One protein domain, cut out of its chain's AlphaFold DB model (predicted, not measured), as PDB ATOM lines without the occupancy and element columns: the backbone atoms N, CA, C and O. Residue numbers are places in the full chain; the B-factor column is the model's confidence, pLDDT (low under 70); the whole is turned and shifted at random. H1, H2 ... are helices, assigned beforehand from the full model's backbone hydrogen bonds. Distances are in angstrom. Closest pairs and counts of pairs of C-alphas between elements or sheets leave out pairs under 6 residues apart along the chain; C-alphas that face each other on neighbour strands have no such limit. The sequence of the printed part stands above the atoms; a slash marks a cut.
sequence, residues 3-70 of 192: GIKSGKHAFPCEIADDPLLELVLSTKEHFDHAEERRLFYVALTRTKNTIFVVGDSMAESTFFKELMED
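What this domain is: This is residues 3 to 70 of the 192 residues of the protein "Topoisomerase DNA-binding C4 zinc finger domain-containing protein" of Neisseriales bacterium (UniProt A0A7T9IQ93). Little of this model has regular structure: it is mostly loop, with two short helices, H1 and then H2, that run the same way and are close but not clearly touching, joined by the long link of residues 46 to 61, while the long stretch of residues 3 to 33 before H1 has no named element. Look for residues 17 to 31, a wide loop that sticks out, and for residues 45 to 50, which also stand free. The printed part has 68 residues, 19 of them in the two named helices; there is no named strand, and the class is all helix. It is loose, with a radius of gyration of the C-alphas of 13.7 A and spans of 39 by 29 by 18 A.

Where its parts are: Start at C-alpha 3, (-14.787, 33.692, -19.857); residues 3 to 33 hold no named element. Find C-alpha 34 at (-12.270, 48.228, -9.172), where H1, residues 34 to 45, begins its 16.6 A. H2, residues 62 to 68, ends at C-alpha 68, (-28.450, 38.461, -13.571).

How they stand to each other: H1 and H2 are close but not clearly touching; their closest C-alphas, Arg 37 and Phe 63, are 8.0 A apart. Their tilt is shallow at 34 degrees, only just short of steep. In both, every O i to N i+4 pair is within hydrogen-bond range.

The domain as a whole: The C-alphas farthest apart, Leu 20 and Asn 49, are 40.9 A apart. The H1 to H2 link is long, 16 residues. The printed part has no cut; pLDDT is under 70 at residues 16 to 17, 21 to 22, 25 to 30 and 57 to 59.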
ATOM      1  N   GLY A   3     -15.826  33.928 -20.872       73.50
ATOM      2  CA  GLY A   3     -14.787  33.692 -19.857       73.50
ATOM      3  C   GLY A   3     -15.049  34.379 -18.517       73.50
ATOM      4  O   GLY A   3     -14.148  34.476 -17.690       73.50
ATOM      5  N   ILE A   4     -16.286  34.821 -18.301       80.50
ATOM      6  CA  ILE A   4     -16.754  35.402 -17.046       80.50
ATOM      7  C   ILE A   4     -17.071  34.248 -16.101       80.50
ATOM      8  O   ILE A   4     -18.178  33.711 -16.093       80.50
ATOM      9  N   LYS A   5     -16.046  33.803 -15.383       81.19
ATOM     10  CA  LYS A   5     -16.128  32.718 -14.411       81.19
ATOM     11  C   LYS A   5     -15.263  33.047 -13.198       81.19
ATOM     12  O   LYS A   5     -14.424  33.935 -13.283       81.19
ATOM     13  N   SER A   6     -15.459  32.345 -12.092       78.25
ATOM     14  CA  SER A   6     -14.591  32.463 -10.914       78.25
ATOM     15  C   SER A   6     -13.270  31.700 -11.112       78.25
ATOM     16  O   SER A   6     -13.241  30.667 -11.795       78.25
ATOM     17  N   GLY A   7     -12.176  32.187 -10.511       76.50
ATOM     18  CA  GLY A   7     -10.870  31.515 -10.475       76.50
ATOM     19  C   GLY A   7      -9.677  32.311 -11.026       76.50
ATOM     20  O   GLY A   7      -9.808  33.309 -11.726       76.50
ATOM     21  N   LYS A   8      -8.463  31.805 -10.759       71.62
ATOM     22  CA  LYS A   8      -7.178  32.509 -10.983       71.62
ATOM     23  C   LYS A   8      -6.937  33.045 -12.400       71.62
ATOM     24  O   LYS A   8      -6.279  34.060 -12.555       71.62
ATOM     25  N   HIS A   9      -7.419  32.363 -13.435       76.44
ATOM     26  CA  HIS A   9      -7.254  32.785 -14.837       76.44
ATOM     27  C   HIS A   9      -8.590  33.175 -15.469       76.44
ATOM     28  O   HIS A   9      -8.842  32.901 -16.644       76.44
ATOM     29  N   ALA A  10      -9.484  33.718 -14.654       82.31
ATOM     30  CA  ALA A  10     -10.820  34.088 -15.053       82.31
ATOM     31  C   ALA A  10     -11.071  35.582 -14.822       82.31
ATOM     32  O   ALA A  10     -10.139  36.341 -14.564       82.31
ATOM     33  N   PHE A  11     -12.316  36.007 -15.021       82.00
ATOM     34  CA  PHE A  11     -12.709  37.404 -14.931       82.00
ATOM     35  C   PHE A  11     -13.847  37.572 -13.912       82.00
ATOM     36  O   PHE A  11     -14.933  37.018 -14.147       82.00
ATOM     37  N   PRO A  12     -13.643  38.343 -12.824       83.44
ATOM     38  CA  PRO A  12     -12.459  39.155 -12.502       83.44
ATOM     39  C   PRO A  12     -11.210  38.320 -12.173       83.44
ATOM     40  O   PRO A  12     -11.315  37.166 -11.764       83.44
ATOM     41  N   CYS A  13     -10.024  38.898 -12.391       80.94
ATOM     42  CA  CYS A  13      -8.764  38.247 -12.052       80.94
ATOM     43  C   CYS A  13      -8.590  38.244 -10.525       80.94
ATOM     44  O   CYS A  13      -8.686  39.283  -9.882       80.94
ATOM     45  N   GLU A  14      -8.331  37.074  -9.942       77.62
ATOM     46  CA  GLU A  14      -8.098  36.912  -8.495       77.62
ATOM     47  C   GLU A  14      -6.601  36.818  -8.143       77.62
ATOM     48  O   GLU A  14      -6.233  36.537  -7.001       77.62
ATOM     49  N   ILE A  15      -5.710  36.980  -9.126       78.00
ATOM     50  CA  ILE A  15      -4.264  36.965  -8.885       78.00
ATOM     51  C   ILE A  15      -3.900  38.252  -8.145       78.00
ATOM     52  O   ILE A  15      -4.166  39.340  -8.640       78.00
ATOM     53  N   ALA A  16      -3.289  38.115  -6.968       67.94
ATOM     54  CA  ALA A  16      -2.790  39.256  -6.216       67.94
ATOM     55  C   ALA A  16      -1.652  39.952  -6.980       67.94
ATOM     56  O   ALA A  16      -0.729  39.285  -7.455       67.94
ATOM     57  N   ASP A  17      -1.720  41.279  -7.063       68.94
ATOM     58  CA  ASP A  17      -0.667  42.093  -7.666       68.94
ATOM     59  C   ASP A  17       0.651  41.988  -6.888       68.94
ATOM     60  O   ASP A  17       0.670  41.803  -5.668       68.94
ATOM     61  N   ASP A  18       1.764  42.142  -7.606       77.69
ATOM     62  CA  ASP A  18       3.090  42.251  -7.001       77.69
ATOM     63  C   ASP A  18       3.148  43.490  -6.080       77.69
ATOM     64  O   ASP A  18       2.766  44.582  -6.516       77.69
ATOM     65  N   PRO A  19       3.658  43.371  -4.839       71.94
ATOM     66  CA  PRO A  19       3.836  44.504  -3.928       71.94
ATOM     67  C   PRO A  19       4.585  45.702  -4.536       71.94
ATOM     68  O   PRO A  19       4.373  46.838  -4.122       71.94
ATOM     69  N   LEU A  20       5.454  45.483  -5.529       74.56
ATOM     70  CA  LEU A  20       6.179  46.555  -6.218       74.56
ATOM     71  C   LEU A  20       5.282  47.419  -7.114       74.56
ATOM     72  O   LEU A  20       5.585  48.594  -7.322       74.56
ATOM     73  N   LEU A  21       4.178  46.870  -7.628       68.88
ATOM     74  CA  LEU A  21       3.218  47.624  -8.439       68.88
ATOM     75  C   LEU A  21       2.476  48.664  -7.594       68.88
ATOM     76  O   LEU A  21       2.174  49.748  -8.088       68.88
ATOM     77  N   GLU A  22       2.268  48.393  -6.303       67.81
ATOM     78  CA  GLU A  22       1.626  49.322  -5.364       67.81
ATOM     79  C   GLU A  22       2.423  50.623  -5.179       67.81
ATOM     80  O   GLU A  22       1.845  51.672  -4.910       67.81
ATOM     81  N   LEU A  23       3.743  50.584  -5.397       71.62
ATOM     82  CA  LEU A  23       4.615  51.755  -5.301       71.62
ATOM     83  C   LEU A  23       4.504  52.696  -6.516       71.62
ATOM     84  O   LEU A  23       4.882  53.864  -6.434       71.62
ATOM     85  N   VAL A  24       4.040  52.171  -7.654       75.81
ATOM     86  CA  VAL A  24       3.973  52.879  -8.945       75.81
ATOM     87  C   VAL A  24       2.540  53.298  -9.275       75.81
ATOM     88  O   VAL A  24       2.330  54.306  -9.952       75.81
ATOM     89  N   LEU A  25       1.548  52.545  -8.796       67.94
ATOM     90  CA  LEU A  25       0.137  52.834  -9.008       67.94
ATOM     91  C   LEU A  25      -0.331  53.983  -8.101       67.94
ATOM     92  O   LEU A  25      -0.104  53.997  -6.893       67.94
ATOM     93  N   SER A  26      -1.032  54.956  -8.681       67.25
ATOM     94  CA  SER A  26      -1.697  56.019  -7.926       67.25
ATOM     95  C   SER A  26      -2.894  55.448  -7.163       67.25
ATOM     96  O   SER A  26      -3.807  54.945  -7.808       67.25
ATOM     97  N   THR A  27      -2.879  55.536  -5.826       63.47
ATOM     98  CA  THR A  27      -3.975  55.212  -4.881       63.47
ATOM     99  C   THR A  27      -4.863  54.029  -5.278       63.47
ATOM    100  O   THR A  27      -5.797  54.177  -6.063       63.47
ATOM    101  N   LYS A  28      -4.633  52.870  -4.655       62.22
ATOM    102  CA  LYS A  28      -5.507  51.702  -4.792       62.22
ATOM    103  C   LYS A  28      -6.934  52.079  -4.376       62.22
ATOM    104  O   LYS A  28      -7.160  52.496  -3.241       62.22
ATOM    105  N   GLU A  29      -7.883  51.992  -5.301       62.47
ATOM    106  CA  GLU A  29      -9.282  52.294  -4.996       62.47
ATOM    107  C   GLU A  29      -9.841  51.249  -4.026       62.47
ATOM    108  O   GLU A  29      -9.626  50.051  -4.195       62.47
ATOM    109  N   HIS A  30     -10.568  51.696  -2.997       68.75
ATOM    110  CA  HIS A  30     -11.105  50.849  -1.921       68.75
ATOM    111  C   HIS A  30     -12.327  50.006  -2.335       68.75
ATOM    112  O   HIS A  30     -13.175  49.694  -1.502       68.75
ATOM    113  N   PHE A  31     -12.450  49.667  -3.616       74.19
ATOM    114  CA  PHE A  31     -13.599  48.948  -4.150       74.19
ATOM    115  C   PHE A  31     -13.170  47.605  -4.741       74.19
ATOM    116  O   PHE A  31     -12.204  47.536  -5.504       74.19
ATOM    117  N   ASP A  32     -13.888  46.538  -4.389       80.94
ATOM    118  CA  ASP A  32     -13.542  45.180  -4.809       80.94
ATOM    119  C   ASP A  32     -13.517  45.066  -6.337       80.94
ATOM    120  O   ASP A  32     -14.507  45.359  -7.022       80.94
ATOM    121  N   HIS A  33     -12.371  44.612  -6.857       83.94
ATOM    122  CA  HIS A  33     -12.101  44.462  -8.288       83.94
ATOM    123  C   HIS A  33     -12.348  45.751  -9.097       83.94
ATOM    124  O   HIS A  33     -12.908  45.700 -10.191       83.94
ATOM    125  N   ALA A  34     -11.998  46.925  -8.552       82.06
ATOM    126  CA  ALA A  34     -12.270  48.228  -9.172       82.06
ATOM    127  C   ALA A  34     -11.788  48.324 -10.632       82.06
ATOM    128  O   ALA A  34     -12.540  48.753 -11.512       82.06
ATOM    129  N   GLU A  35     -10.560  47.883 -10.908       82.00
ATOM    130  CA  GLU A  35      -9.986  47.923 -12.254       82.00
ATOM    131  C   GLU A  35     -10.674  46.926 -13.197       82.00
ATOM    132  O   GLU A  35     -11.051  47.281 -14.318       82.00
ATOM    133  N   GLU A  36     -10.965  45.704 -12.747       87.50
ATOM    134  CA  GLU A  36     -11.722  44.738 -13.547       87.50
ATOM    135  C   GLU A  36     -13.154  45.213 -13.803       87.50
ATOM    136  O   GLU A  36     -13.661  45.027 -14.906       87.50
ATOM    137  N   ARG A  37     -13.805  45.880 -12.845       88.00
ATOM    138  CA  ARG A  37     -15.133  46.483 -13.042       88.00
ATOM    139  C   ARG A  37     -15.102  47.566 -14.118       88.00
ATOM    140  O   ARG A  37     -16.006  47.616 -14.949       88.00
ATOM    141  N   ARG A  38     -14.051  48.394 -14.167       88.19
ATOM    142  CA  ARG A  38     -13.857  49.382 -15.247       88.19
ATOM    143  C   ARG A  38     -13.693  48.700 -16.596       88.19
ATOM    144  O   ARG A  38     -14.374  49.071 -17.552       88.19
ATOM    145  N   LEU A  39     -12.843  47.677 -16.673       88.12
ATOM    146  CA  LEU A  39     -12.671  46.881 -17.890       88.12
ATOM    147  C   LEU A  39     -13.987  46.227 -18.323       88.12
ATOM    148  O   LEU A  39     -14.300  46.200 -19.516       88.12
ATOM    149  N   PHE A  40     -14.779  45.751 -17.363       88.31
ATOM    150  CA  PHE A  40     -16.080  45.153 -17.620       88.31
ATOM    151  C   PHE A  40     -17.068  46.166 -18.191       88.31
ATOM    152  O   PHE A  40     -17.657  45.925 -19.242       88.31
ATOM    153  N   TYR A  41     -17.189  47.329 -17.554       87.75
ATOM    154  CA  TYR A  41     -18.037  48.422 -18.017       87.75
ATOM    155  C   TYR A  41     -17.649  48.893 -19.424       87.75
ATOM    156  O   TYR A  41     -18.509  49.060 -20.292       87.75
ATOM    157  N   VAL A  42     -16.349  49.046 -19.695       89.62
ATOM    158  CA  VAL A  42     -15.854  49.375 -21.038       89.62
ATOM    159  C   VAL A  42     -16.260  48.289 -22.034       89.62
ATOM    160  O   VAL A  42     -16.726  48.603 -23.125       89.62
ATOM    161  N   ALA A  43     -16.143  47.007 -21.680       87.38
ATOM    162  CA  ALA A  43     -16.566  45.917 -22.555       87.38
ATOM    163  C   ALA A  43     -18.079  45.938 -22.843       87.38
ATOM    164  O   ALA A  43     -18.462  45.773 -24.003       87.38
ATOM    165  N   LEU A  44     -18.918  46.193 -21.832       86.88
ATOM    166  CA  LEU A  44     -20.378  46.305 -21.967       86.88
ATOM    167  C   LEU A  44     -20.787  47.477 -22.870       86.88
ATOM    168  O   LEU A  44     -21.682  47.346 -23.703       86.88
ATOM    169  N   THR A  45     -20.085  48.604 -22.765       88.12
ATOM    170  CA  THR A  45     -20.410  49.841 -23.496       88.12
ATOM    171  C   THR A  45     -19.789  49.933 -24.894       88.12
ATOM    172  O   THR A  45     -20.072  50.871 -25.641       88.12
ATOM    173  N   ARG A  46     -18.975  48.953 -25.313       88.19
ATOM    174  CA  ARG A  46     -18.338  48.943 -26.646       88.19
ATOM    175  C   ARG A  46     -19.294  48.673 -27.807       88.19
ATOM    176  O   ARG A  46     -18.917  48.903 -28.958       88.19
ATOM    177  N   THR A  47     -20.502  48.184 -27.547       80.50
ATOM    178  CA  THR A  47     -21.509  47.899 -28.579       80.50
ATOM    179  C   THR A  47     -22.721  48.805 -28.428       80.50
ATOM    180  O   THR A  47     -23.220  48.981 -27.326       80.50
ATOM    181  N   LYS A  48     -23.235  49.338 -29.545       78.56
ATOM    182  CA  LYS A  48     -24.376  50.274 -29.543       78.56
ATOM    183  C   LYS A  48     -25.755  49.611 -29.433       78.56
ATOM    184  O   LYS A  48     -26.707  50.299 -29.095       78.56
ATOM    185  N   ASN A  49     -25.863  48.318 -29.757       83.50
ATOM    186  CA  ASN A  49     -27.159  47.647 -29.923       83.50
ATOM    187  C   ASN A  49     -27.396  46.536 -28.896       83.50
ATOM    188  O   ASN A  49     -28.395  46.555 -28.190       83.50
ATOM    189  N   THR A  50     -26.522  45.528 -28.850       82.31
ATOM    190  CA  THR A  50     -26.726  44.346 -28.003       82.31
ATOM    191  C   THR A  50     -25.385  43.719 -27.671       82.31
ATOM    192  O   THR A  50     -24.542  43.564 -28.560       82.31
ATOM    193  N   ILE A  51     -25.208  43.317 -26.413       85.19
ATOM    194  CA  ILE A  51     -24.069  42.520 -25.975       85.19
ATOM    195  C   ILE A  51     -24.550  41.177 -25.439       85.19
ATOM    196  O   ILE A  51     -25.463  41.104 -24.626       85.19
ATOM    197  N   PHE A  52     -23.913  40.102 -25.895       85.19
ATOM    198  CA  PHE A  52     -24.137  38.768 -25.349       85.19
ATOM    199  C   PHE A  52     -23.042  38.455 -24.343       85.19
ATOM    200  O   PHE A  52     -21.852  38.510 -24.677       85.19
ATOM    201  N   VAL A  53     -23.436  38.119 -23.124       83.75
ATOM    202  CA  VAL A  53     -22.547  37.765 -22.022       83.75
ATOM    203  C   VAL A  53     -22.717  36.270 -21.764       83.75
ATOM    204  O   VAL A  53     -23.790  35.823 -21.384       83.75
ATOM    205  N   VAL A  54     -21.676  35.481 -22.035       81.56
ATOM    206  CA  VAL A  54     -21.716  34.019 -21.889       81.56
ATOM    207  C   VAL A  54     -20.878  33.624 -20.679       81.56
ATOM    208  O   VAL A  54     -19.651  33.769 -20.690       81.56
ATOM    209  N   GLY A  55     -21.560  33.136 -19.646       74.88
ATOM    210  CA  GLY A  55     -20.974  32.607 -18.417       74.88
ATOM    211  C   GLY A  55     -21.209  31.104 -18.277       74.88
ATOM    212  O   GLY A  55     -22.074  30.528 -18.938       74.88
ATOM    213  N   ASP A  56     -20.416  30.470 -17.416       71.00
ATOM    214  CA  ASP A  56     -20.637  29.088 -16.994       71.00
ATOM    215  C   ASP A  56     -21.469  29.080 -15.707       71.00
ATOM    216  O   ASP A  56     -21.022  29.582 -14.678       71.00
ATOM    217  N   SER A  57     -22.650  28.462 -15.755       66.50
ATOM    218  CA  SER A  57     -23.557  28.309 -14.605       66.50
ATOM    219  C   SER A  57     -22.954  27.588 -13.393       66.50
ATOM    220  O   SER A  57     -23.489  27.672 -12.293       66.50
ATOM    221  N   MET A  58     -21.876  26.820 -13.579       62.75
ATOM    222  CA  MET A  58     -21.209  26.089 -12.494       62.75
ATOM    223  C   MET A  58     -20.053  26.866 -11.871       62.75
ATOM    224  O   MET A  58     -19.549  26.473 -10.822       62.75
ATOM    225  N   ALA A  59     -19.628  27.956 -12.503       65.94
ATOM    226  CA  ALA A  59     -18.476  28.735 -12.084       65.94
ATOM    227  C   ALA A  59     -18.749  30.234 -12.238       65.94
ATOM    228  O   ALA A  59     -17.881  30.967 -12.694       65.94
ATOM    229  N   GLU A  60     -19.948  30.692 -11.883       74.31
ATOM    230  CA  GLU A  60     -20.357  32.089 -12.048       74.31
ATOM    231  C   GLU A  60     -19.404  33.039 -11.315       74.31
ATOM    232  O   GLU A  60     -19.050  32.808 -10.156       74.31
ATOM    233  N   SER A  61     -18.980  34.108 -11.990       84.62
ATOM    234  CA  SER A  61     -18.248  35.193 -11.336       84.62
ATOM    235  C   SER A  61     -19.202  36.119 -10.580       84.62
ATOM    236  O   SER A  61     -20.408  36.132 -10.836       84.62
ATOM    237  N   THR A  62     -18.661  36.933  -9.672       86.81
ATOM    238  CA  THR A  62     -19.417  37.984  -8.969       86.81
ATOM    239  C   THR A  62     -20.129  38.917  -9.949       86.81
ATOM    240  O   THR A  62     -21.322  39.156  -9.810       86.81
ATOM    241  N   PHE A  63     -19.445  39.340 -11.013       87.31
ATOM    242  CA  PHE A  63     -20.013  40.231 -12.029       87.31
ATOM    243  C   PHE A  63     -21.143  39.587 -12.836       87.31
ATOM    244  O   PHE A  63     -22.063  40.275 -13.270       87.31
ATOM    245  N   PHE A  64     -21.079  38.271 -13.065       85.25
ATOM    246  CA  PHE A  64     -22.149  37.559 -13.760       85.25
ATOM    247  C   PHE A  64     -23.426  37.521 -12.917       85.25
ATOM    248  O   PHE A  64     -24.509  37.735 -13.451       85.25
ATOM    249  N   LYS A  65     -23.291  37.311 -11.602       83.25
ATOM    250  CA  LYS A  65     -24.421  37.339 -10.663       83.25
ATOM    251  C   LYS A  65     -25.052  38.724 -10.579       83.25
ATOM    252  O   LYS A  65     -26.261  38.829 -10.716       83.25
ATOM    253  N   GLU A  66     -24.227  39.768 -10.456       87.38
ATOM    254  CA  GLU A  66     -24.688  41.166 -10.456       87.38
ATOM    255  C   GLU A  66     -25.501  41.499 -11.722       87.38
ATOM    256  O   GLU A  66     -26.557  42.113 -11.630       87.38
ATOM    257  N   LEU A  67     -25.067  41.038 -12.904       87.00
ATOM    258  CA  LEU A  67     -25.828  41.215 -14.150       87.00
ATOM    259  C   LEU A  67     -27.156  40.455 -14.172       87.00
ATOM    260  O   LEU A  67     -28.112  40.936 -14.766       87.00
ATOM    261  N   MET A  68     -27.216  39.255 -13.593       81.75
ATOM    262  CA  MET A  68     -28.450  38.461 -13.571       81.75
ATOM    263  C   MET A  68     -29.512  39.034 -12.623       81.75
ATOM    264  O   MET A  68     -30.683  38.688 -12.755       81.75
ATOM    265  N   GLU A  69     -29.111  39.878 -11.672       83.31
ATOM    266  CA  GLU A  69     -30.021  40.603 -10.781       83.31
ATOM    267  C   GLU A  69     -30.614  41.865 -11.436       83.31
ATOM    268  O   GLU A  69     -31.614  42.392 -10.944       83.31
ATOM    269  N   ASP A  70     -30.034  42.341 -12.544       84.31
ATOM    270  CA  ASP A  70     -30.498  43.530 -13.259       84.31
ATOM    271  C   ASP A  70     -31.755  43.214 -14.103       84.31
ATOM    272  O   ASP A  70     -31.715  42.337 -14.974       84.31
TER     273      ASP A  70